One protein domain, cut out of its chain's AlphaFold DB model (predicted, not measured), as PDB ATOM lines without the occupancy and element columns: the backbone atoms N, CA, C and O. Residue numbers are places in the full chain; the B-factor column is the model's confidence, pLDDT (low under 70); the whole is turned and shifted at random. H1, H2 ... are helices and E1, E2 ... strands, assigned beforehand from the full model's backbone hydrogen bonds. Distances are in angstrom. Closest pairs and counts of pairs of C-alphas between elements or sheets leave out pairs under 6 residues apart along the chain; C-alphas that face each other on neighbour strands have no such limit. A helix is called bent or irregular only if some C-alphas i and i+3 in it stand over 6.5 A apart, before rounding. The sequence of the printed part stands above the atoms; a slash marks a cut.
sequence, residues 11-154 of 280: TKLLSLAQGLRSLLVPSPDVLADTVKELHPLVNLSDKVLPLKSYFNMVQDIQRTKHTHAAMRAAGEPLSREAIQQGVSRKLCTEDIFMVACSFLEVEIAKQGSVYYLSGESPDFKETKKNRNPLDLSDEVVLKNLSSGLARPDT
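AT A GLANCE: This is residues 11 to 154 of the 280 residues of an uncharacterized protein of Pseudomonas putida H8234 (UniProt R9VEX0). A small two-strand hairpin, E1 and E2, sits at one end of a helical body whose core is the short helix H5, with H2 and H6 packed on it and H1 touching it more lightly. The long helix H3 begins beside the hairpin and runs out to the far end, where H4 folds back over its later part; a long loop, residues 118 to 138, lies at the hairpin's end. The printed part has 144 residues, with six named helices and two named strands in the order H1 H2 H3 H4 H5 E1 E2 H6; the sheet is antiparallel and the class is mostly helix. The whole is compact, with a radius of gyration of the C-alphas of 16.1 A, yet elongated, spanning 53 by 33 by 33 A.

IN THESE COORDINATES: E1 is residues 108 to 111 and E2 residues 114 to 117, each 10.1 A long. H3, residues 51 to 73, is 33.2 A long, from C-alpha 51 at (235.083, 185.915, 172.741) to C-alpha 73 at (206.726, 189.405, 155.857). H4 is residues 80 to 88, 12.2 A, and H5 residues 94 to 104, 15.2 A. H2, residues 28 to 44, is 24.8 A long and neither bent nor irregular, but only just: C-alphas 37 and 40 are 6.2 A apart. H1, residues 11 to 19, is 12.5 A, and H6, residues 139 to 150, is 16.6 A, ending with C-alpha 150 at (229.050, 175.798, 172.717).

HOW THE PARTS SIT: E1 and E2 form an antiparallel hairpin at 150 degrees, with N 109 and O 116 2.9 A apart and N 116 and O 109 2.8 A apart. Residues 49 to 50 pair antiparallel with residues 116 to 117 of E2. The closest C-alphas of H3 and E2, Leu 51 and Tyr 116, are 4.9 A apart. H3 touches H2 with residues 54 to 61 alone, closest at C-alphas Val 58 and Glu 37, 6.2 A, at a steep tilt of 59 degrees. H3 touches H4 with residues 63 to 71 alone, closest at C-alphas His 66 and Val 87, 5.8 A. The hub, H5, touches H2 at C-alphas Ala 100 and Val 35, 5.2 A; H6 at Glu 94 and Ser 146, 5.0 A; and H1 at Val 99 and Ala 17, 6.5 A. H4 and H6 are apart. Every O i to N i+4 pair is within hydrogen-bond range in H1, H3, H4, H5 and H6, and 11 of 13 in H2.

THE WHOLE: The two C-alphas farthest apart, Glu 76 and Lys 128, are 53.3 A apart. The printed part has no cut, and the link from E2 to H6, 21 residues, is long. Mean pLDDT of the printed part is 89.1, and residues 75 to 78 are under 70.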
ATOM      1  N   THR A  11     233.730 185.100 147.612       85.19
ATOM      2  CA  THR A  11     234.491 184.003 146.992       85.19
ATOM      3  C   THR A  11     235.641 183.549 147.884       85.19
ATOM      4  O   THR A  11     235.778 182.353 148.142       85.19
ATOM      5  N   LYS A  12     236.400 184.497 148.451       86.56
ATOM      6  CA  LYS A  12     237.443 184.197 149.442       86.56
ATOM      7  C   LYS A  12     236.863 183.562 150.702       86.56
ATOM      8  O   LYS A  12     237.426 182.597 151.209       86.56
ATOM      9  N   LEU A  13     235.733 184.081 151.185       89.88
ATOM     10  CA  LEU A  13     235.061 183.561 152.378       89.88
ATOM     11  C   LEU A  13     234.620 182.102 152.196       89.88
ATOM     12  O   LEU A  13     234.868 181.265 153.059       89.88
ATOM     13  N   LEU A  14     234.013 181.792 151.048       87.38
ATOM     14  CA  LEU A  14     233.618 180.431 150.689       87.38
ATOM     15  C   LEU A  14     234.824 179.503 150.534       87.38
ATOM     16  O   LEU A  14     234.806 178.396 151.068       87.38
ATOM     17  N   SER A  15     235.874 179.954 149.842       89.44
ATOM     18  CA  SER A  15     237.097 179.168 149.656       89.44
ATOM     19  C   SER A  15     237.764 178.827 150.990       89.44
ATOM     20  O   SER A  15     238.225 177.701 151.164       89.44
ATOM     21  N   LEU A  16     237.803 179.772 151.934       89.50
ATOM     22  CA  LEU A  16     238.332 179.525 153.275       89.50
ATOM     23  C   LEU A  16     237.465 178.511 154.030       89.50
ATOM     24  O   LEU A  16     237.989 177.545 154.575       89.50
ATOM     25  N   ALA A  17     236.142 178.697 154.021       90.06
ATOM     26  CA  ALA A  17     235.212 177.796 154.699       90.06
ATOM     27  C   ALA A  17     235.306 176.352 154.174       90.06
ATOM     28  O   ALA A  17     235.249 175.410 154.957       90.06
ATOM     29  N   GLN A  18     235.508 176.166 152.866       88.44
ATOM     30  CA  GLN A  18     235.718 174.846 152.255       88.44
ATOM     31  C   GLN A  18     237.058 174.198 152.648       88.44
ATOM     32  O   GLN A  18     237.176 172.969 152.623       88.44
ATOM     33  N   GLY A  19     238.060 175.008 153.000       87.75
ATOM     34  CA  GLY A  19     239.350 174.537 153.505       87.75
ATOM     35  C   GLY A  19     239.285 174.003 154.940       87.75
ATOM     36  O   GLY A  19     240.045 173.101 155.274       87.75
ATOM     37  N   LEU A  20     238.350 174.503 155.756       89.88
ATOM     38  CA  LEU A  20     238.189 174.163 157.176       89.88
ATOM     39  C   LEU A  20     237.111 173.082 157.380       89.88
ATOM     40  O   LEU A  20     236.013 173.345 157.870       89.88
ATOM     41  N   ARG A  21     237.412 171.848 156.966       85.88
ATOM     42  CA  ARG A  21     236.449 170.731 156.842       85.88
ATOM     43  C   ARG A  21     235.815 170.245 158.153       85.88
ATOM     44  O   ARG A  21     234.745 169.644 158.127       85.88
ATOM     45  N   SER A  22     236.470 170.450 159.287       87.56
ATOM     46  CA  SER A  22     236.022 170.082 160.636       87.56
ATOM     47  C   SER A  22     235.035 171.087 161.239       87.56
ATOM     48  O   SER A  22     234.332 170.765 162.208       87.56
ATOM     49  N   LEU A  23     234.958 172.298 160.677       90.19
ATOM     50  CA  LEU A  23     233.989 173.319 161.057       90.19
ATOM     51  C   LEU A  23     232.742 173.173 160.184       90.19
ATOM     52  O   LEU A  23     232.791 173.231 158.958       90.19
ATOM     53  N   LEU A  24     231.593 172.985 160.828       89.69
ATOM     54  CA  LEU A  24     230.324 172.819 160.140       89.69
ATOM     55  C   LEU A  24     229.753 174.188 159.763       89.69
ATOM     56  O   LEU A  24     229.247 174.930 160.608       89.69
ATOM     57  N   VAL A  25     229.786 174.497 158.466       88.12
ATOM     58  CA  VAL A  25     229.172 175.696 157.876       88.12
ATOM     59  C   VAL A  25     227.936 175.283 157.066       88.12
ATOM     60  O   VAL A  25     228.023 175.095 155.854       88.12
ATOM     61  N   PRO A  26     226.763 175.114 157.706       80.56
ATOM     62  CA  PRO A  26     225.553 174.640 157.029       80.56
ATOM     63  C   PRO A  26     224.950 175.660 156.054       80.56
ATOM     64  O   PRO A  26     224.186 175.284 155.169       80.56
ATOM     65  N   SER A  27     225.251 176.950 156.220       88.19
ATOM     66  CA  SER A  27     224.713 178.016 155.376       88.19
ATOM     67  C   SER A  27     225.778 179.080 155.092       88.19
ATOM     68  O   SER A  27     226.156 179.828 156.002       88.19
ATOM     69  N   PRO A  28     226.238 179.194 153.832       89.69
ATOM     70  CA  PRO A  28     227.102 180.286 153.397       89.69
ATOM     71  C   PRO A  28     226.519 181.678 153.640       89.69
ATOM     72  O   PRO A  28     227.258 182.606 153.963       89.69
ATOM     73  N   ASP A  29     225.198 181.820 153.528       91.12
ATOM     74  CA  ASP A  29     224.518 183.096 153.748       91.12
ATOM     75  C   ASP A  29     224.623 183.534 155.208       91.12
ATOM     76  O   ASP A  29     224.926 184.695 155.487       91.12
ATOM     77  N   VAL A  30     224.439 182.597 156.146       93.75
ATOM     78  CA  VAL A  30     224.617 182.866 157.580       93.75
ATOM     79  C   VAL A  30     226.075 183.202 157.882       93.75
ATOM     80  O   VAL A  30     226.331 184.102 158.677       93.75
ATOM     81  N   LEU A  31     227.044 182.554 157.226       95.06
ATOM     82  CA  LEU A  31     228.460 182.908 157.367       95.06
ATOM     83  C   LEU A  31     228.750 184.330 156.869       95.06
ATOM     84  O   LEU A  31     229.356 185.122 157.593       95.06
ATOM     85  N   ALA A  32     228.280 184.689 155.675       93.75
ATOM     86  CA  ALA A  32     228.453 186.032 155.130       93.75
ATOM     87  C   ALA A  32     227.776 187.102 155.999       93.75
ATOM     88  O   ALA A  32     228.325 188.188 156.186       93.75
ATOM     89  N   ASP A  33     226.594 186.810 156.543       94.00
ATOM     90  CA  ASP A  33     225.903 187.699 157.477       94.00
ATOM     91  C   ASP A  33     226.676 187.836 158.798       94.00
ATOM     92  O   ASP A  33     226.920 188.946 159.255       94.00
ATOM     93  N   THR A  34     227.180 186.728 159.346       96.31
ATOM     94  CA  THR A  34     228.004 186.710 160.568       96.31
ATOM     95  C   THR A  34     229.249 187.580 160.412       96.31
ATOM     96  O   THR A  34     229.550 188.384 161.290       96.31
ATOM     97  N   VAL A  35     229.950 187.475 159.279       95.81
ATOM     98  CA  VAL A  35     231.116 188.312 158.960       95.81
ATOM     99  C   VAL A  35     230.734 189.798 158.900       95.81
ATOM    100  O   VAL A  35     231.447 190.640 159.455       95.81
ATOM    101  N   LYS A  36     229.592 190.127 158.279       93.56
ATOM    102  CA  LYS A  36     229.087 191.506 158.176       93.56
ATOM    103  C   LYS A  36     228.715 192.110 159.525       93.56
ATOM    104  O   LYS A  36     228.942 193.301 159.697       93.56
ATOM    105  N   GLU A  37     228.162 191.324 160.447       94.88
ATOM    106  CA  GLU A  37     227.789 191.806 161.784       94.88
ATOM    107  C   GLU A  37     228.995 191.831 162.744       94.88
ATOM    108  O   GLU A  37     229.136 192.755 163.545       94.88
ATOM    109  N   LEU A  38     229.920 190.870 162.645       96.38
ATOM    110  CA  LEU A  38     231.101 190.804 163.513       96.38
ATOM    111  C   LEU A  38     232.111 191.921 163.214       96.38
ATOM    112  O   LEU A  38     232.605 192.569 164.136       96.38
ATOM    113  N   HIS A  39     232.401 192.184 161.938       94.50
ATOM    114  CA  HIS A  39     233.384 193.191 161.531       94.50
ATOM    115  C   HIS A  39     233.163 194.592 162.154       94.50
ATOM    116  O   HIS A  39     234.111 195.157 162.710       94.50
ATOM    117  N   PRO A  40     231.959 195.203 162.115       91.06
ATOM    118  CA  PRO A  40     231.726 196.486 162.770       91.06
ATOM    119  C   PRO A  40     231.822 196.385 164.296       91.06
ATOM    120  O   PRO A  40     232.352 197.304 164.910       91.06
ATOM    121  N   LEU A  41     231.388 195.287 164.925       94.12
ATOM    122  CA  LEU A  41     231.507 195.122 166.380       94.12
ATOM    123  C   LEU A  41     232.967 195.151 166.846       94.12
ATOM    124  O   LEU A  41     233.283 195.835 167.821       94.12
ATOM    125  N   VAL A  42     233.858 194.458 166.132       93.56
ATOM    126  CA  VAL A  42     235.296 194.443 166.436       93.56
ATOM    127  C   VAL A  42     235.910 195.833 166.241       93.56
ATOM    128  O   VAL A  42     236.596 196.329 167.134       93.56
ATOM    129  N   ASN A  43     235.581 196.520 165.141       90.44
ATOM    130  CA  ASN A  43     236.019 197.902 164.879       90.44
ATOM    131  C   ASN A  43     235.525 198.919 165.920       90.44
ATOM    132  O   ASN A  43     236.175 199.933 166.187       90.44
ATOM    133  N   LEU A  44     234.331 198.708 166.474       90.12
ATOM    134  CA  LEU A  44     233.754 199.611 167.466       90.12
ATOM    135  C   LEU A  44     234.331 199.378 168.862       90.12
ATOM    136  O   LEU A  44     234.363 200.320 169.657       90.12
ATOM    137  N   SER A  45     234.774 198.156 169.159       91.88
ATOM    138  CA  SER A  45     235.249 197.776 170.484       91.88
ATOM    139  C   SER A  45     236.558 198.467 170.854       91.88
ATOM    140  O   SER A  45     237.590 198.288 170.216       91.88
ATOM    141  N   ASP A  46     236.518 199.248 171.933       89.31
ATOM    142  CA  ASP A  46     237.652 199.950 172.547       89.31
ATOM    143  C   ASP A  46     238.352 199.114 173.637       89.31
ATOM    144  O   ASP A  46     239.158 199.633 174.414       89.31
ATOM    145  N   LYS A  47     238.037 197.815 173.731       91.12
ATOM    146  CA  LYS A  47     238.529 196.920 174.784       91.12
ATOM    147  C   LYS A  47     238.798 195.511 174.273       91.12
ATOM    148  O   LYS A  47     238.191 195.040 173.317       91.12
ATOM    149  N   VAL A  48     239.647 194.805 175.015       93.00
ATOM    150  CA  VAL A  48     239.759 193.346 174.935       93.00
ATOM    151  C   VAL A  48     238.588 192.736 175.707       93.00
ATOM    152  O   VAL A  48     238.499 192.909 176.929       93.00
ATOM    153  N   LEU A  49     237.681 192.048 175.013       94.88
ATOM    154  CA  LEU A  49     236.443 191.506 175.591       94.88
ATOM    155  C   LEU A  49     236.362 189.989 175.390       94.88
ATOM    156  O   LEU A  49     237.014 189.468 174.487       94.88
ATOM    157  N   PRO A  50     235.601 189.255 176.221       95.50
ATOM    158  CA  PRO A  50     235.466 187.815 176.050       95.50
ATOM    159  C   PRO A  50     234.921 187.452 174.667       95.50
ATOM    160  O   PRO A  50     233.970 188.061 174.182       95.50
ATOM    161  N   LEU A  51     235.486 186.413 174.056       96.19
ATOM    162  CA  LEU A  51     235.083 185.915 172.741       96.19
ATOM    163  C   LEU A  51     233.586 185.566 172.706       96.19
ATOM    164  O   LEU A  51     232.872 185.944 171.778       96.19
ATOM    165  N   LYS A  52     233.090 184.921 173.772       96.06
ATOM    166  CA  LYS A  52     231.673 184.561 173.925       96.06
ATOM    167  C   LYS A  52     230.750 185.787 173.948       96.06
ATOM    168  O   LYS A  52     229.629 185.694 173.464       96.06
ATOM    169  N   SER A  53     231.218 186.948 174.420       96.88
ATOM    170  CA  SER A  53     230.437 188.192 174.368       96.88
ATOM    171  C   SER A  53     230.166 188.638 172.930       96.88
ATOM    172  O   SER A  53     229.047 189.044 172.631       96.88
ATOM    173  N   TYR A  54     231.158 188.540 172.035       97.69
ATOM    174  CA  TYR A  54     230.974 188.855 170.614       97.69
ATOM    175  C   TYR A  54     230.046 187.850 169.934       97.69
ATOM    176  O   TYR A  54     229.149 188.262 169.205       97.69
ATOM    177  N   PHE A  55     230.213 186.555 170.218       97.56
ATOM    178  CA  PHE A  55     229.316 185.513 169.713       97.56
ATOM    179  C   PHE A  55     227.855 185.780 170.108       97.56
ATOM    180  O   PHE A  55     226.984 185.863 169.242       97.56
ATOM    181  N   ASN A  56     227.602 186.008 171.401       96.25
ATOM    182  CA  ASN A  56     226.266 186.309 171.913       96.25
ATOM    183  C   ASN A  56     225.697 187.593 171.279       96.25
ATOM    184  O   ASN A  56     224.517 187.637 170.939       96.25
ATOM    185  N   MET A  57     226.530 188.621 171.073       96.69
ATOM    186  CA  MET A  57     226.117 189.874 170.430       96.69
ATOM    187  C   MET A  57     225.730 189.683 168.959       96.69
ATOM    188  O   MET A  57     224.720 190.228 168.520       96.69
ATOM    189  N   VAL A  58     226.496 188.902 168.192       97.12
ATOM    190  CA  VAL A  58     226.153 188.608 166.791       97.12
ATOM    191  C   VAL A  58     224.825 187.854 166.715       97.12
ATOM    192  O   VAL A  58     223.952 188.247 165.941       97.12
ATOM    193  N   GLN A  59     224.625 186.839 167.562       95.69
ATOM    194  CA  GLN A  59     223.345 186.131 167.625       95.69
ATOM    195  C   GLN A  59     222.182 187.055 168.010       95.69
ATOM    196  O   GLN A  59     221.094 186.911 167.456       95.69
ATOM    197  N   ASP A  60     222.389 188.003 168.927       96.06
ATOM    198  CA  ASP A  60     221.364 188.970 169.335       96.06
ATOM    199  C   ASP A  60     220.964 189.916 168.186       96.06
ATOM    200  O   ASP A  60     219.773 190.104 167.910       96.06
ATOM    201  N   ILE A  61     221.948 190.431 167.438       95.12
ATOM    202  CA  ILE A  61     221.713 191.260 166.245       95.12
ATOM    203  C   ILE A  61     220.938 190.471 165.188       95.12
ATOM    204  O   ILE A  61     219.906 190.941 164.699       95.12
ATOM    205  N   GLN A  62     221.389 189.258 164.861       95.38
ATOM    206  CA  GLN A  62     220.741 188.398 163.869       95.38
ATOM    207  C   GLN A  62     219.319 188.030 164.287       95.38
ATOM    208  O   GLN A  62     218.385 188.133 163.490       95.38
ATOM    209  N   ARG A  63     219.120 187.669 165.559       95.00
ATOM    210  CA  ARG A  63     217.799 187.361 166.110       95.00
ATOM    211  C   ARG A  63     216.863 188.546 165.963       95.00
ATOM    212  O   ARG A  63     215.760 188.375 165.449       95.00
ATOM    213  N   THR A  64     217.307 189.740 166.343       92.50
ATOM    214  CA  THR A  64     216.523 190.975 166.228       92.50
ATOM    215  C   THR A  64     216.164 191.254 164.766       92.50
ATOM    216  O   THR A  64     214.989 191.404 164.421       92.50
ATOM    217  N   LYS A  65     217.161 191.230 163.874       92.50
ATOM    218  CA  LYS A  65     217.021 191.472 162.431       92.50
ATOM    219  C   LYS A  65     216.044 190.504 161.765       92.50
ATOM    220  O   LYS A  65     215.125 190.932 161.064       92.50
ATOM    221  N   HIS A  66     216.208 189.202 161.992       92.44
ATOM    222  CA  HIS A  66     215.376 188.177 161.366       92.44
ATOM    223  C   HIS A  66     213.978 188.097 161.973       92.44
ATOM    224  O   HIS A  66     213.030 187.849 161.231       92.44
ATOM    225  N   THR A  67     213.825 188.363 163.273       90.44
ATOM    226  CA  THR A  67     212.502 188.452 163.909       90.44
ATOM    227  C   THR A  67     211.711 189.617 163.321       90.44
ATOM    228  O   THR A  67     210.577 189.426 162.888       90.44
ATOM    229  N   HIS A  68     212.321 190.801 163.200       87.38
ATOM    230  CA  HIS A  68     211.678 191.949 162.555       87.38
ATOM    231  C   HIS A  68     211.322 191.681 161.088       87.38
ATOM    232  O   HIS A  68     210.237 192.057 160.647       87.38
ATOM    233  N   ALA A  69     212.208 191.030 160.330       87.50
ATOM    234  CA  ALA A  69     211.932 190.670 158.941       87.50
ATOM    235  C   ALA A  69     210.769 189.668 158.825       87.50
ATOM    236  O   ALA A  69     209.880 189.863 158.001       87.50
ATOM    237  N   ALA A  70     210.743 188.637 159.676       86.25
ATOM    238  CA  ALA A  70     209.672 187.645 159.706       86.25
ATOM    239  C   ALA A  70     208.322 188.273 160.077       86.25
ATOM    240  O   ALA A  70     207.333 188.020 159.400       86.25
ATOM    241  N   MET A  71     208.290 189.155 161.083       84.19
ATOM    242  CA  MET A  71     207.076 189.879 161.478       84.19
ATOM    243  C   MET A  71     206.542 190.803 160.374       84.19
ATOM    244  O   MET A  71     205.336 190.974 160.268       84.19
ATOM    245  N   ARG A  72     207.416 191.401 159.551       82.94
ATOM    246  CA  ARG A  72     207.001 192.248 158.415       82.94
ATOM    247  C   ARG A  72     206.513 191.450 157.209       82.94
ATOM    248  O   ARG A  72     205.664 191.936 156.477       82.94
ATOM    249  N   ALA A  73     207.092 190.273 156.975       79.25
ATOM    250  CA  ALA A  73     206.726 189.405 155.857       79.25
ATOM    251  C   ALA A  73     205.453 188.585 156.132       79.25
ATOM    252  O   ALA A  73     204.806 188.122 155.197       79.25
ATOM    253  N   ALA A  74     205.101 188.397 157.405       70.50
ATOM    254  CA  ALA A  74     203.894 187.702 157.820       70.50
ATOM    255  C   ALA A  74     202.647 188.544 157.478       70.50
ATOM    256  O   ALA A  74     202.294 189.468 158.203       70.50
ATOM    257  N   GLY A  75     201.990 188.233 156.355       61.19
ATOM    258  CA  GLY A  75     200.678 188.794 155.992       61.19
ATOM    259  C   GLY A  75     199.515 188.253 156.841       61.19
ATOM    260  O   GLY A  75     198.436 188.833 156.845       61.19
ATOM    261  N   GLU A  76     199.758 187.179 157.596       61.59
ATOM    262  CA  GLU A  76     198.855 186.545 158.564       61.59
ATOM    263  C   GLU A  76     199.603 186.304 159.888       61.59
ATOM    264  O   GLU A  76     200.838 186.248 159.883       61.59
ATOM    265  N   PRO A  77     198.910 186.143 161.032       61.25
ATOM    266  CA  PRO A  77     199.559 185.912 162.317       61.25
ATOM    267  C   PRO A  77     200.198 184.514 162.362       61.25
ATOM    268  O   PRO A  77     199.604 183.548 162.836       61.25
ATOM    269  N   LEU A  78     201.442 184.402 161.890       68.25
ATOM    270  CA  LEU A  78     202.303 183.258 162.188       68.25
ATOM    271  C   LEU A  78     202.450 183.128 163.708       68.25
ATOM    272  O   LEU A  78     202.646 184.126 164.410       68.25
ATOM    273  N   SER A  79     202.390 181.896 164.217       78.31
ATOM    274  CA  SER A  79     202.629 181.655 165.638       78.31
ATOM    275  C   SER A  79     204.043 182.106 166.018       78.31
ATOM    276  O   SER A  79     204.987 182.036 165.218       78.31
ATOM    277  N   ARG A  80     204.208 182.588 167.255       77.75
ATOM    278  CA  ARG A  80     205.514 183.052 167.751       77.75
ATOM    279  C   ARG A  80     206.561 181.942 167.667       77.75
ATOM    280  O   ARG A  80     207.720 182.213 167.362       77.75
ATOM    281  N   GLU A  81     206.138 180.698 167.858       81.44
ATOM    282  CA  GLU A  81     206.972 179.504 167.783       81.44
ATOM    283  C   GLU A  81     207.497 179.270 166.361       81.44
ATOM    284  O   GLU A  81     208.685 178.992 166.188       81.44
ATOM    285  N   ALA A  82     206.655 179.439 165.335       82.31
ATOM    286  CA  ALA A  82     207.059 179.281 163.938       82.31
ATOM    287  C   ALA A  82     208.080 180.353 163.520       82.31
ATOM    288  O   ALA A  82     209.087 180.046 162.877       82.31
ATOM    289  N   ILE A  83     207.862 181.602 163.949       82.75
ATOM    290  CA  ILE A  83     208.816 182.699 163.739       82.75
ATOM    291  C   ILE A  83     210.146 182.364 164.417       82.75
ATOM    292  O   ILE A  83     211.199 182.450 163.787       82.75
ATOM    293  N   GLN A  84     210.110 181.936 165.678       85.50
ATOM    294  CA  GLN A  84     211.320 181.657 166.439       85.50
ATOM    295  C   GLN A  84     212.115 180.484 165.857       85.50
ATOM    296  O   GLN A  84     213.333 180.586 165.728       85.50
ATOM    297  N   GLN A  85     211.452 179.411 165.415       85.69
ATOM    298  CA  GLN A  85     212.116 178.305 164.719       85.69
ATOM    299  C   GLN A  85     212.758 178.747 163.397       85.69
ATOM    300  O   GLN A  85     213.894 178.367 163.105       85.69
ATOM    301  N   GLY A  86     212.058 179.568 162.608       85.19
ATOM    302  CA  GLY A  86     212.589 180.116 161.360       85.19
ATOM    303  C   GLY A  86     213.796 181.033 161.580       85.19
ATOM    304  O   GLY A  86     214.752 180.989 160.806       85.19
ATOM    305  N   VAL A  87     213.779 181.826 162.654       88.88
ATOM    306  CA  VAL A  87     214.893 182.695 163.057       88.88
ATOM    307  C   VAL A  87     216.092 181.873 163.518       88.88
ATOM    308  O   VAL A  87     217.198 182.157 163.072       88.88
ATOM    309  N   SER A  88     215.894 180.831 164.333       87.94
ATOM    310  CA  SER A  88     216.985 179.989 164.853       87.94
ATOM    311  C   SER A  88     217.857 179.380 163.752       87.94
ATOM    312  O   SER A  88     219.068 179.292 163.916       87.94
ATOM    313  N   ARG A  89     217.273 179.025 162.600       88.38
ATOM    314  CA  ARG A  89     218.016 178.493 161.438       88.38
ATOM    315  C   ARG A  89     218.907 179.529 160.743       88.38
ATOM    316  O   ARG A  89     219.749 179.153 159.936       88.38
ATOM    317  N   LYS A  90     218.690 180.817 161.017       91.38
ATOM    318  CA  LYS A  90     219.440 181.945 160.448       91.38
ATOM    319  C   LYS A  90     220.462 182.532 161.425       91.38
ATOM    320  O   LYS A  90     221.150 183.481 161.068       91.38
ATOM    321  N   LEU A  91     220.544 182.009 162.649       94.44
ATOM    322  CA  LEU A  91     221.529 182.454 163.631       94.44
ATOM    323  C   LEU A  91     222.878 181.791 163.370       94.44
ATOM    324  O   LEU A  91     222.946 180.637 162.943       94.44
ATOM    325  N   CYS A  92     223.953 182.512 163.670       94.81
ATOM    326  CA  CYS A  92     225.295 181.966 163.610       94.81
ATOM    327  C   CYS A  92     225.460 180.817 164.612       94.81
ATOM    328  O   CYS A  92     225.026 180.894 165.765       94.81
ATOM    329  N   THR A  93     226.094 179.740 164.158       95.75
ATOM    330  CA  THR A  93     226.591 178.667 165.023       95.75
ATOM    331  C   THR A  93     228.011 178.991 165.473       95.75
ATOM    332  O   THR A  93     228.665 179.881 164.927       95.75
ATOM    333  N   GLU A  94     228.511 178.265 166.464       96.12
ATOM    334  CA  GLU A  94     229.865 178.423 166.991       96.12
ATOM    335  C   GLU A  94     230.926 178.183 165.909       96.12
ATOM    336  O   GLU A  94     231.854 178.979 165.771       96.12
ATOM    337  N   ASP A  95     230.746 177.146 165.082       96.12
ATOM    338  CA  ASP A  95     231.644 176.846 163.963       96.12
ATOM    339  C   ASP A  95     231.627 177.978 162.920       96.12
ATOM    340  O   ASP A  95     232.688 178.456 162.521       96.12
ATOM    341  N   ILE A  96     230.440 178.475 162.533       96.38
ATOM    342  CA  ILE A  96     230.306 179.623 161.617       96.38
ATOM    343  C   ILE A  96     231.012 180.856 162.189       96.38
ATOM    344  O   ILE A  96     231.718 181.563 161.467       96.38
ATOM    345  N   PHE A  97     230.829 181.119 163.481       97.44
ATOM    346  CA  PHE A  97     231.456 182.249 164.151       97.44
ATOM    347  C   PHE A  97     232.983 182.130 164.149       97.44
ATOM    348  O   PHE A  97     233.666 183.109 163.858       97.44
ATOM    349  N   MET A  98     233.530 180.935 164.387       97.25
ATOM    350  CA  MET A  98     234.976 180.719 164.342       97.25
ATOM    351  C   MET A  98     235.558 180.862 162.933       97.25
ATOM    352  O   MET A  98     236.623 181.463 162.786       97.25
ATOM    353  N   VAL A  99     234.848 180.402 161.897       96.44
ATOM    354  CA  VAL A  99     235.235 180.668 160.500       96.44
ATOM    355  C   VAL A  99     235.212 182.171 160.216       96.44
ATOM    356  O   VAL A  99     236.140 182.684 159.596       96.44
ATOM    357  N   ALA A 100     234.206 182.903 160.705       96.31
ATOM    358  CA  ALA A 100     234.148 184.356 160.561       96.31
ATOM    359  C   ALA A 100     235.319 185.061 161.272       96.31
ATOM    360  O   ALA A 100     235.898 185.987 160.708       96.31
ATOM    361  N   CYS A 101     235.708 184.613 162.471       96.12
ATOM    362  CA  CYS A 101     236.893 185.112 163.172       96.12
ATOM    363  C   CYS A 101     238.185 184.853 162.382       96.12
ATOM    364  O   CYS A 101     238.984 185.774 162.218       96.12
ATOM    365  N   SER A 102     238.371 183.631 161.872       94.50
ATOM    366  CA  SER A 102     239.530 183.266 161.046       94.50
ATOM    367  C   SER A 102     239.586 184.110 159.772       94.50
ATOM    368  O   SER A 102     240.600 184.745 159.494       94.50
ATOM    369  N   PHE A 103     238.459 184.231 159.061       94.12
ATOM    370  CA  PHE A 103     238.357 185.065 157.869       94.12
ATOM    371  C   PHE A 103     238.694 186.522 158.163       94.12
ATOM    372  O   PHE A 103     239.443 187.132 157.418       94.12
ATOM    373  N   LEU A 104     238.166 187.099 159.239       92.25
ATOM    374  CA  LEU A 104     238.449 188.487 159.591       92.25
ATOM    375  C   LEU A 104     239.863 188.699 160.137       92.25
ATOM    376  O   LEU A 104     240.252 189.853 160.293       92.25
ATOM    377  N   GLU A 105     240.632 187.640 160.398       91.69
ATOM    378  CA  GLU A 105     241.980 187.721 160.973       91.69
ATOM    379  C   GLU A 105     241.967 188.554 162.264       91.69
ATOM    380  O   GLU A 105     242.705 189.532 162.423       91.69
ATOM    381  N   VAL A 106     241.026 188.222 163.154       92.25
ATOM    382  CA  VAL A 106     240.929 188.841 164.482       92.25
ATOM    383  C   VAL A 106     241.945 188.211 165.428       92.25
ATOM    384  O   VAL A 106     242.242 187.023 165.337       92.25
ATOM    385  N   GLU A 107     242.439 188.981 166.390       92.38
ATOM    386  CA  GLU A 107     243.335 188.444 167.412       92.38
ATOM    387  C   GLU A 107     242.534 187.870 168.584       92.38
ATOM    388  O   GLU A 107     241.757 188.580 169.237       92.38
ATOM    389  N   ILE A 108     242.736 186.578 168.864       94.19
ATOM    390  CA  ILE A 108     242.146 185.888 170.015       94.19
ATOM    391  C   ILE A 108     243.262 185.394 170.923       94.19
ATOM    392  O   ILE A 108     244.141 184.662 170.484       94.19
ATOM    393  N   ALA A 109     243.196 185.727 172.207       92.75
ATOM    394  CA  ALA A 109     244.133 185.259 173.221       92.75
ATOM    395  C   ALA A 109     243.413 184.462 174.312       92.75
ATOM    396  O   ALA A 109     242.234 184.681 174.605       92.75
ATOM    397  N   LYS A 110     244.131 183.541 174.958       90.25
ATOM    398  CA  LYS A 110     243.624 182.783 176.109       90.25
ATOM    399  C   LYS A 110     244.211 183.331 177.401       90.25
ATOM    400  O   LYS A 110     245.426 183.413 177.550       90.25
ATOM    401  N   GLN A 111     243.357 183.612 178.382       87.88
ATOM    402  CA  GLN A 111     243.799 183.916 179.739       87.88
ATOM    403  C   GLN A 111     242.953 183.158 180.765       87.88
ATOM    404  O   GLN A 111     241.767 183.427 180.957       87.88
ATOM    405  N   GLY A 112     243.588 182.207 181.453       85.25
ATOM    406  CA  GLY A 112     242.886 181.282 182.341       85.25
ATOM    407  C   GLY A 112     241.901 180.412 181.555       85.25
ATOM    408  O   GLY A 112     242.276 179.790 180.561       85.25
ATOM    409  N   SER A 113     240.640 180.381 181.994       82.56
ATOM    410  CA  SER A 113     239.555 179.655 181.318       82.56
ATOM    411  C   SER A 113     238.840 180.464 180.231       82.56
ATOM    412  O   SER A 113     237.962 179.921 179.569       82.56
ATOM    413  N   VAL A 114     239.193 181.741 180.036       90.00
ATOM    414  CA  VAL A 114     238.452 182.660 179.164       90.00
ATOM    415  C   VAL A 114     239.280 183.018 177.934       90.00
ATOM    416  O   VAL A 114     240.461 183.358 178.033       90.00
ATOM    417  N   TYR A 115     238.634 182.965 176.772       93.69
ATOM    418  CA  TYR A 115     239.182 183.466 175.517       93.69
ATOM    419  C   TYR A 115     238.725 184.898 175.294       93.69
ATOM    420  O   TYR A 115     237.564 185.234 175.541       93.69
ATOM    421  N   TYR A 116     239.633 185.732 174.817       94.75
ATOM    422  CA  TYR A 116     239.429 187.155 174.629       94.75
ATOM    423  C   TYR A 116     239.711 187.544 173.190       94.75
ATOM    424  O   TYR A 116     240.709 187.105 172.635       94.75
ATOM    425  N   LEU A 117     238.851 188.385 172.627       94.62
ATOM    426  CA  LEU A 117     239.006 188.967 171.303       94.62
ATOM    427  C   LEU A 117     239.390 190.444 171.441       94.62
ATOM    428  O   LEU A 117     238.759 191.198 172.201       94.62
ATOM    429  N   SER A 118     240.424 190.843 170.708       91.69
ATOM    430  CA  SER A 118     240.915 192.221 170.669       91.69
ATOM    431  C   SER A 118     240.051 193.097 169.770       91.69
ATOM    432  O   SER A 118     239.717 192.728 168.648       91.69
ATOM    433  N   GLY A 119     239.653 194.256 170.292       88.19
ATOM    434  CA  GLY A 119     238.995 195.283 169.492       88.19
ATOM    435  C   GLY A 119     239.985 195.999 168.573       88.19
ATOM    436  O   GLY A 119     241.180 196.015 168.839       88.19
ATOM    437  N   GLU A 120     239.464 196.628 167.523       86.56
ATOM    438  CA  GLU A 120     240.250 197.311 166.475       86.56
ATOM    439  C   GLU A 120     239.961 198.826 166.436       86.56
ATOM    440  O   GLU A 120     240.328 199.558 165.519       86.56
ATOM    441  N   SER A 121     239.265 199.332 167.453       83.44
ATOM    442  CA  SER A 121     239.023 200.761 167.637       83.44
ATOM    443  C   SER A 121     240.343 201.517 167.853       83.44
ATOM    444  O   SER A 121     241.141 201.090 168.675       83.44
ATOM    445  N   PRO A 122     240.553 202.715 167.276       76.50
ATOM    446  CA  PRO A 122     241.653 203.602 167.677       76.50
ATOM    447  C   PRO A 122     241.720 203.944 169.173       76.50
ATOM    448  O   PRO A 122     242.771 204.336 169.671       76.50
ATOM    449  N   ASP A 123     240.605 203.802 169.894       78.56
ATOM    450  CA  ASP A 123     240.542 203.992 171.347       78.56
ATOM    451  C   ASP A 123     240.876 202.704 172.120       78.56
ATOM    452  O   ASP A 123     240.764 202.669 173.350       78.56
ATOM    453  N   PHE A 124     241.238 201.634 171.407       83.12
ATOM    454  CA  PHE A 124     241.615 200.355 171.978       83.12
ATOM    455  C   PHE A 124     242.814 200.533 172.893       83.12
ATOM    456  O   PHE A 124     243.914 200.915 172.492       83.12
ATOM    457  N   LYS A 125     242.581 200.241 174.167       78.00
ATOM    458  CA  LYS A 125     243.638 200.198 175.165       78.00
ATOM    459  C   LYS A 125     244.109 198.766 175.273       78.00
ATOM    460  O   LYS A 125     243.383 197.922 175.803       78.00
ATOM    461  N   GLU A 126     245.328 198.513 174.811       75.31
ATOM    462  CA  GLU A 126     245.988 197.238 175.052       75.31
ATOM    463  C   GLU A 126     245.978 196.913 176.546       75.31
ATOM    464  O   GLU A 126     246.224 197.752 177.418       75.31
ATOM    465  N   THR A 127     245.679 195.657 176.852       81.00
ATOM    466  CA  THR A 127     245.683 195.157 178.222       81.00
ATOM    467  C   THR A 127     246.513 193.887 178.295       81.00
ATOM    468  O   THR A 127     246.821 193.265 177.281       81.00
ATOM    469  N   LYS A 128     246.816 193.429 179.517       77.81
ATOM    470  CA  LYS A 128     247.483 192.132 179.741       77.81
ATOM    471  C   LYS A 128     246.731 190.942 179.120       77.81
ATOM    472  O   LYS A 128     247.332 189.885 178.981       77.81
ATOM    473  N   LYS A 129     245.454 191.127 178.763       77.62
ATOM    474  CA  LYS A 129     244.595 190.125 178.134       77.62
ATOM    475  C   LYS A 129     244.910 189.883 176.653       77.62
ATOM    476  O   LYS A 129     244.439 188.887 176.128       77.62
ATOM    477  N   ASN A 130     245.699 190.747 176.001       75.50
ATOM    478  CA  ASN A 130     246.095 190.608 174.590       75.50
ATOM    479  C   ASN A 130     247.497 189.989 174.413       75.50
ATOM    480  O   ASN A 130     248.290 190.434 173.592       75.50
ATOM    481  N   ARG A 131     247.881 189.034 175.266       76.00
ATOM    482  CA  ARG A 131     249.198 188.381 175.183       76.00
ATOM    483  C   ARG A 131     249.047 186.989 174.590       76.00
ATOM    484  O   ARG A 131     248.126 186.280 174.981       76.00
ATOM    485  N   ASN A 132     250.001 186.589 173.749       83.31
ATOM    486  CA  ASN A 132     250.073 185.268 173.112       83.31
ATOM    487  C   ASN A 132     248.811 184.948 172.287       83.31
ATOM    488  O   ASN A 132     248.009 184.105 172.705       83.31
ATOM    489  N   PRO A 133     248.603 185.644 171.153       89.56
ATOM    490  CA  PRO A 133     247.485 185.352 170.268       89.56
ATOM    491  C   PRO A 133     247.560 183.904 169.765       89.56
ATOM    492  O   PRO A 133     248.641 183.355 169.546       89.56
ATOM    493  N   LEU A 134     246.393 183.286 169.626       91.25
ATOM    494  CA  LEU A 134     246.215 181.958 169.059       91.25
ATOM    495  C   LEU A 134     246.277 182.040 167.535       91.25
ATOM    496  O   LEU A 134     245.790 183.003 166.942       91.25
ATOM    497  N   ASP A 135     246.823 181.002 166.909       90.69
ATOM    498  CA  ASP A 135     246.824 180.878 165.457       90.69
ATOM    499  C   ASP A 135     245.434 180.455 164.962       90.69
ATOM    500  O   ASP A 135     244.992 179.330 165.191       90.69
ATOM    501  N   LEU A 136     244.726 181.375 164.304       91.31
ATOM    502  CA  LEU A 136     243.396 181.126 163.737       91.31
ATOM    503  C   LEU A 136     243.440 180.527 162.326       91.31
ATOM    504  O   LEU A 136     242.380 180.331 161.729       91.31
ATOM    505  N   SER A 137     244.627 180.259 161.777       89.12
ATOM    506  CA  SER A 137     244.776 179.452 160.563       89.12
ATOM    507  C   SER A 137     244.761 177.949 160.866       89.12
ATOM    508  O   SER A 137     244.416 177.154 159.991       89.12
ATOM    509  N   ASP A 138     245.056 177.564 162.114       91.00
ATOM    510  CA  ASP A 138     244.995 176.178 162.569       91.00
ATOM    511  C   ASP A 138     243.547 175.751 162.847       91.00
ATOM    512  O   ASP A 138     242.867 176.196 163.779       91.00
ATOM    513  N   GLU A 139     243.087 174.817 162.029       93.06
ATOM    514  CA  GLU A 139     241.767 174.219 162.108       93.06
ATOM    515  C   GLU A 139     241.474 173.549 163.466       93.06
ATOM    516  O   GLU A 139     240.358 173.652 163.987       93.06
ATOM    517  N   VAL A 140     242.472 172.916 164.091       93.38
ATOM    518  CA  VAL A 140     242.318 172.264 165.401       93.38
ATOM    519  C   VAL A 140     242.072 173.310 166.486       93.38
ATOM    520  O   VAL A 140     241.217 173.127 167.360       93.38
ATOM    521  N   VAL A 141     242.783 174.438 166.420       93.50
ATOM    522  CA  VAL A 141     242.585 175.572 167.332       93.50
ATOM    523  C   VAL A 141     241.172 176.129 167.184       93.50
ATOM    524  O   VAL A 141     240.474 176.292 168.190       93.50
ATOM    525  N   LEU A 142     240.713 176.355 165.951       94.75
ATOM    526  CA  LEU A 142     239.358 176.845 165.691       94.75
ATOM    527  C   LEU A 142     238.287 175.892 166.228       94.75
ATOM    528  O   LEU A 142     237.329 176.343 166.865       94.75
ATOM    529  N   LYS A 143     238.452 174.578 166.039       94.56
ATOM    530  CA  LYS A 143     237.472 173.601 166.525       94.56
ATOM    531  C   LYS A 143     237.411 173.540 168.052       94.56
ATOM    532  O   LYS A 143     236.321 173.450 168.630       94.56
ATOM    533  N   ASN A 144     238.558 173.654 168.716       93.38
ATOM    534  CA  ASN A 144     238.635 173.731 170.174       93.38
ATOM    535  C   ASN A 144     237.947 174.992 170.717       93.38
ATOM    536  O   ASN A 144     237.211 174.921 171.706       93.38
ATOM    537  N   LEU A 145     238.145 176.139 170.062       94.75
ATOM    538  CA  LEU A 145     237.470 177.391 170.413       94.75
ATOM    539  C   LEU A 145     235.955 177.285 170.228       94.75
ATOM    540  O   LEU A 145     235.209 177.629 171.147       94.75
ATOM    541  N   SER A 146     235.508 176.746 169.091       95.19
ATOM    542  CA  SER A 146     234.089 176.512 168.796       95.19
ATOM    543  C   SER A 146     233.421 175.638 169.865       95.19
ATOM    544  O   SER A 146     232.407 176.012 170.455       95.19
ATOM    545  N   SER A 147     234.062 174.525 170.230       91.69
ATOM    546  CA  SER A 147     233.577 173.623 171.283       91.69
ATOM    547  C   SER A 147     233.467 174.331 172.641       91.69
ATOM    548  O   SER A 147     232.506 174.140 173.386       91.69
ATOM    549  N   GLY A 148     234.427 175.207 172.958       90.19
ATOM    550  CA  GLY A 148     234.395 176.037 174.162       90.19
ATOM    551  C   GLY A 148     233.282 177.092 174.154       90.19
ATOM    552  O   GLY A 148     232.746 177.423 175.217       90.19
ATOM    553  N   LEU A 149     232.906 177.610 172.980       91.44
ATOM    554  CA  LEU A 149     231.776 178.525 172.822       91.44
ATOM    555  C   LEU A 149     230.438 177.814 173.030       91.44
ATOM    556  O   LEU A 149     229.557 178.415 173.641       91.44
ATOM    557  N   ALA A 150     230.305 176.551 172.621       87.94
ATOM    558  CA  ALA A 150     229.050 175.798 172.717       87.94
ATOM    559  C   ALA A 150     228.602 175.537 174.166       87.94
ATOM    560  O   ALA A 150     227.424 175.296 174.427       87.94
ATOM    561  N   ARG A 151     229.526 175.620 175.135       89.12
ATOM    562  CA  ARG A 151     229.205 175.459 176.558       89.12
ATOM    563  C   ARG A 151     228.170 176.510 177.014       89.12
ATOM    564  O   ARG A 151     228.440 177.710 176.861       89.12
ATOM    565  N   PRO A 152     227.041 176.098 177.621       85.81
ATOM    566  CA  PRO A 152     226.051 177.015 178.176       85.81
ATOM    567  C   PRO A 152     226.633 177.926 179.257       85.81
ATOM    568  O   PRO A 152     227.470 177.507 180.059       85.81
ATOM    569  N   ASP A 153     226.152 179.167 179.333       81.81
ATOM    570  CA  ASP A 153     226.653 180.141 180.311       81.81
ATOM    571  C   ASP A 153     226.323 179.738 181.761       81.81
ATOM    572  O   ASP A 153     227.079 180.065 182.680       81.81
ATOM    573  N   THR A 154     225.254 178.957 181.969       82.50
ATOM    574  CA  THR A 154     224.880 178.343 183.260       82.50
ATOM    575  C   THR A 154     225.938 177.391 183.793       82.50
ATOM    576  O   THR A 154     226.124 177.298 185.007       82.50
TER     577      THR A 154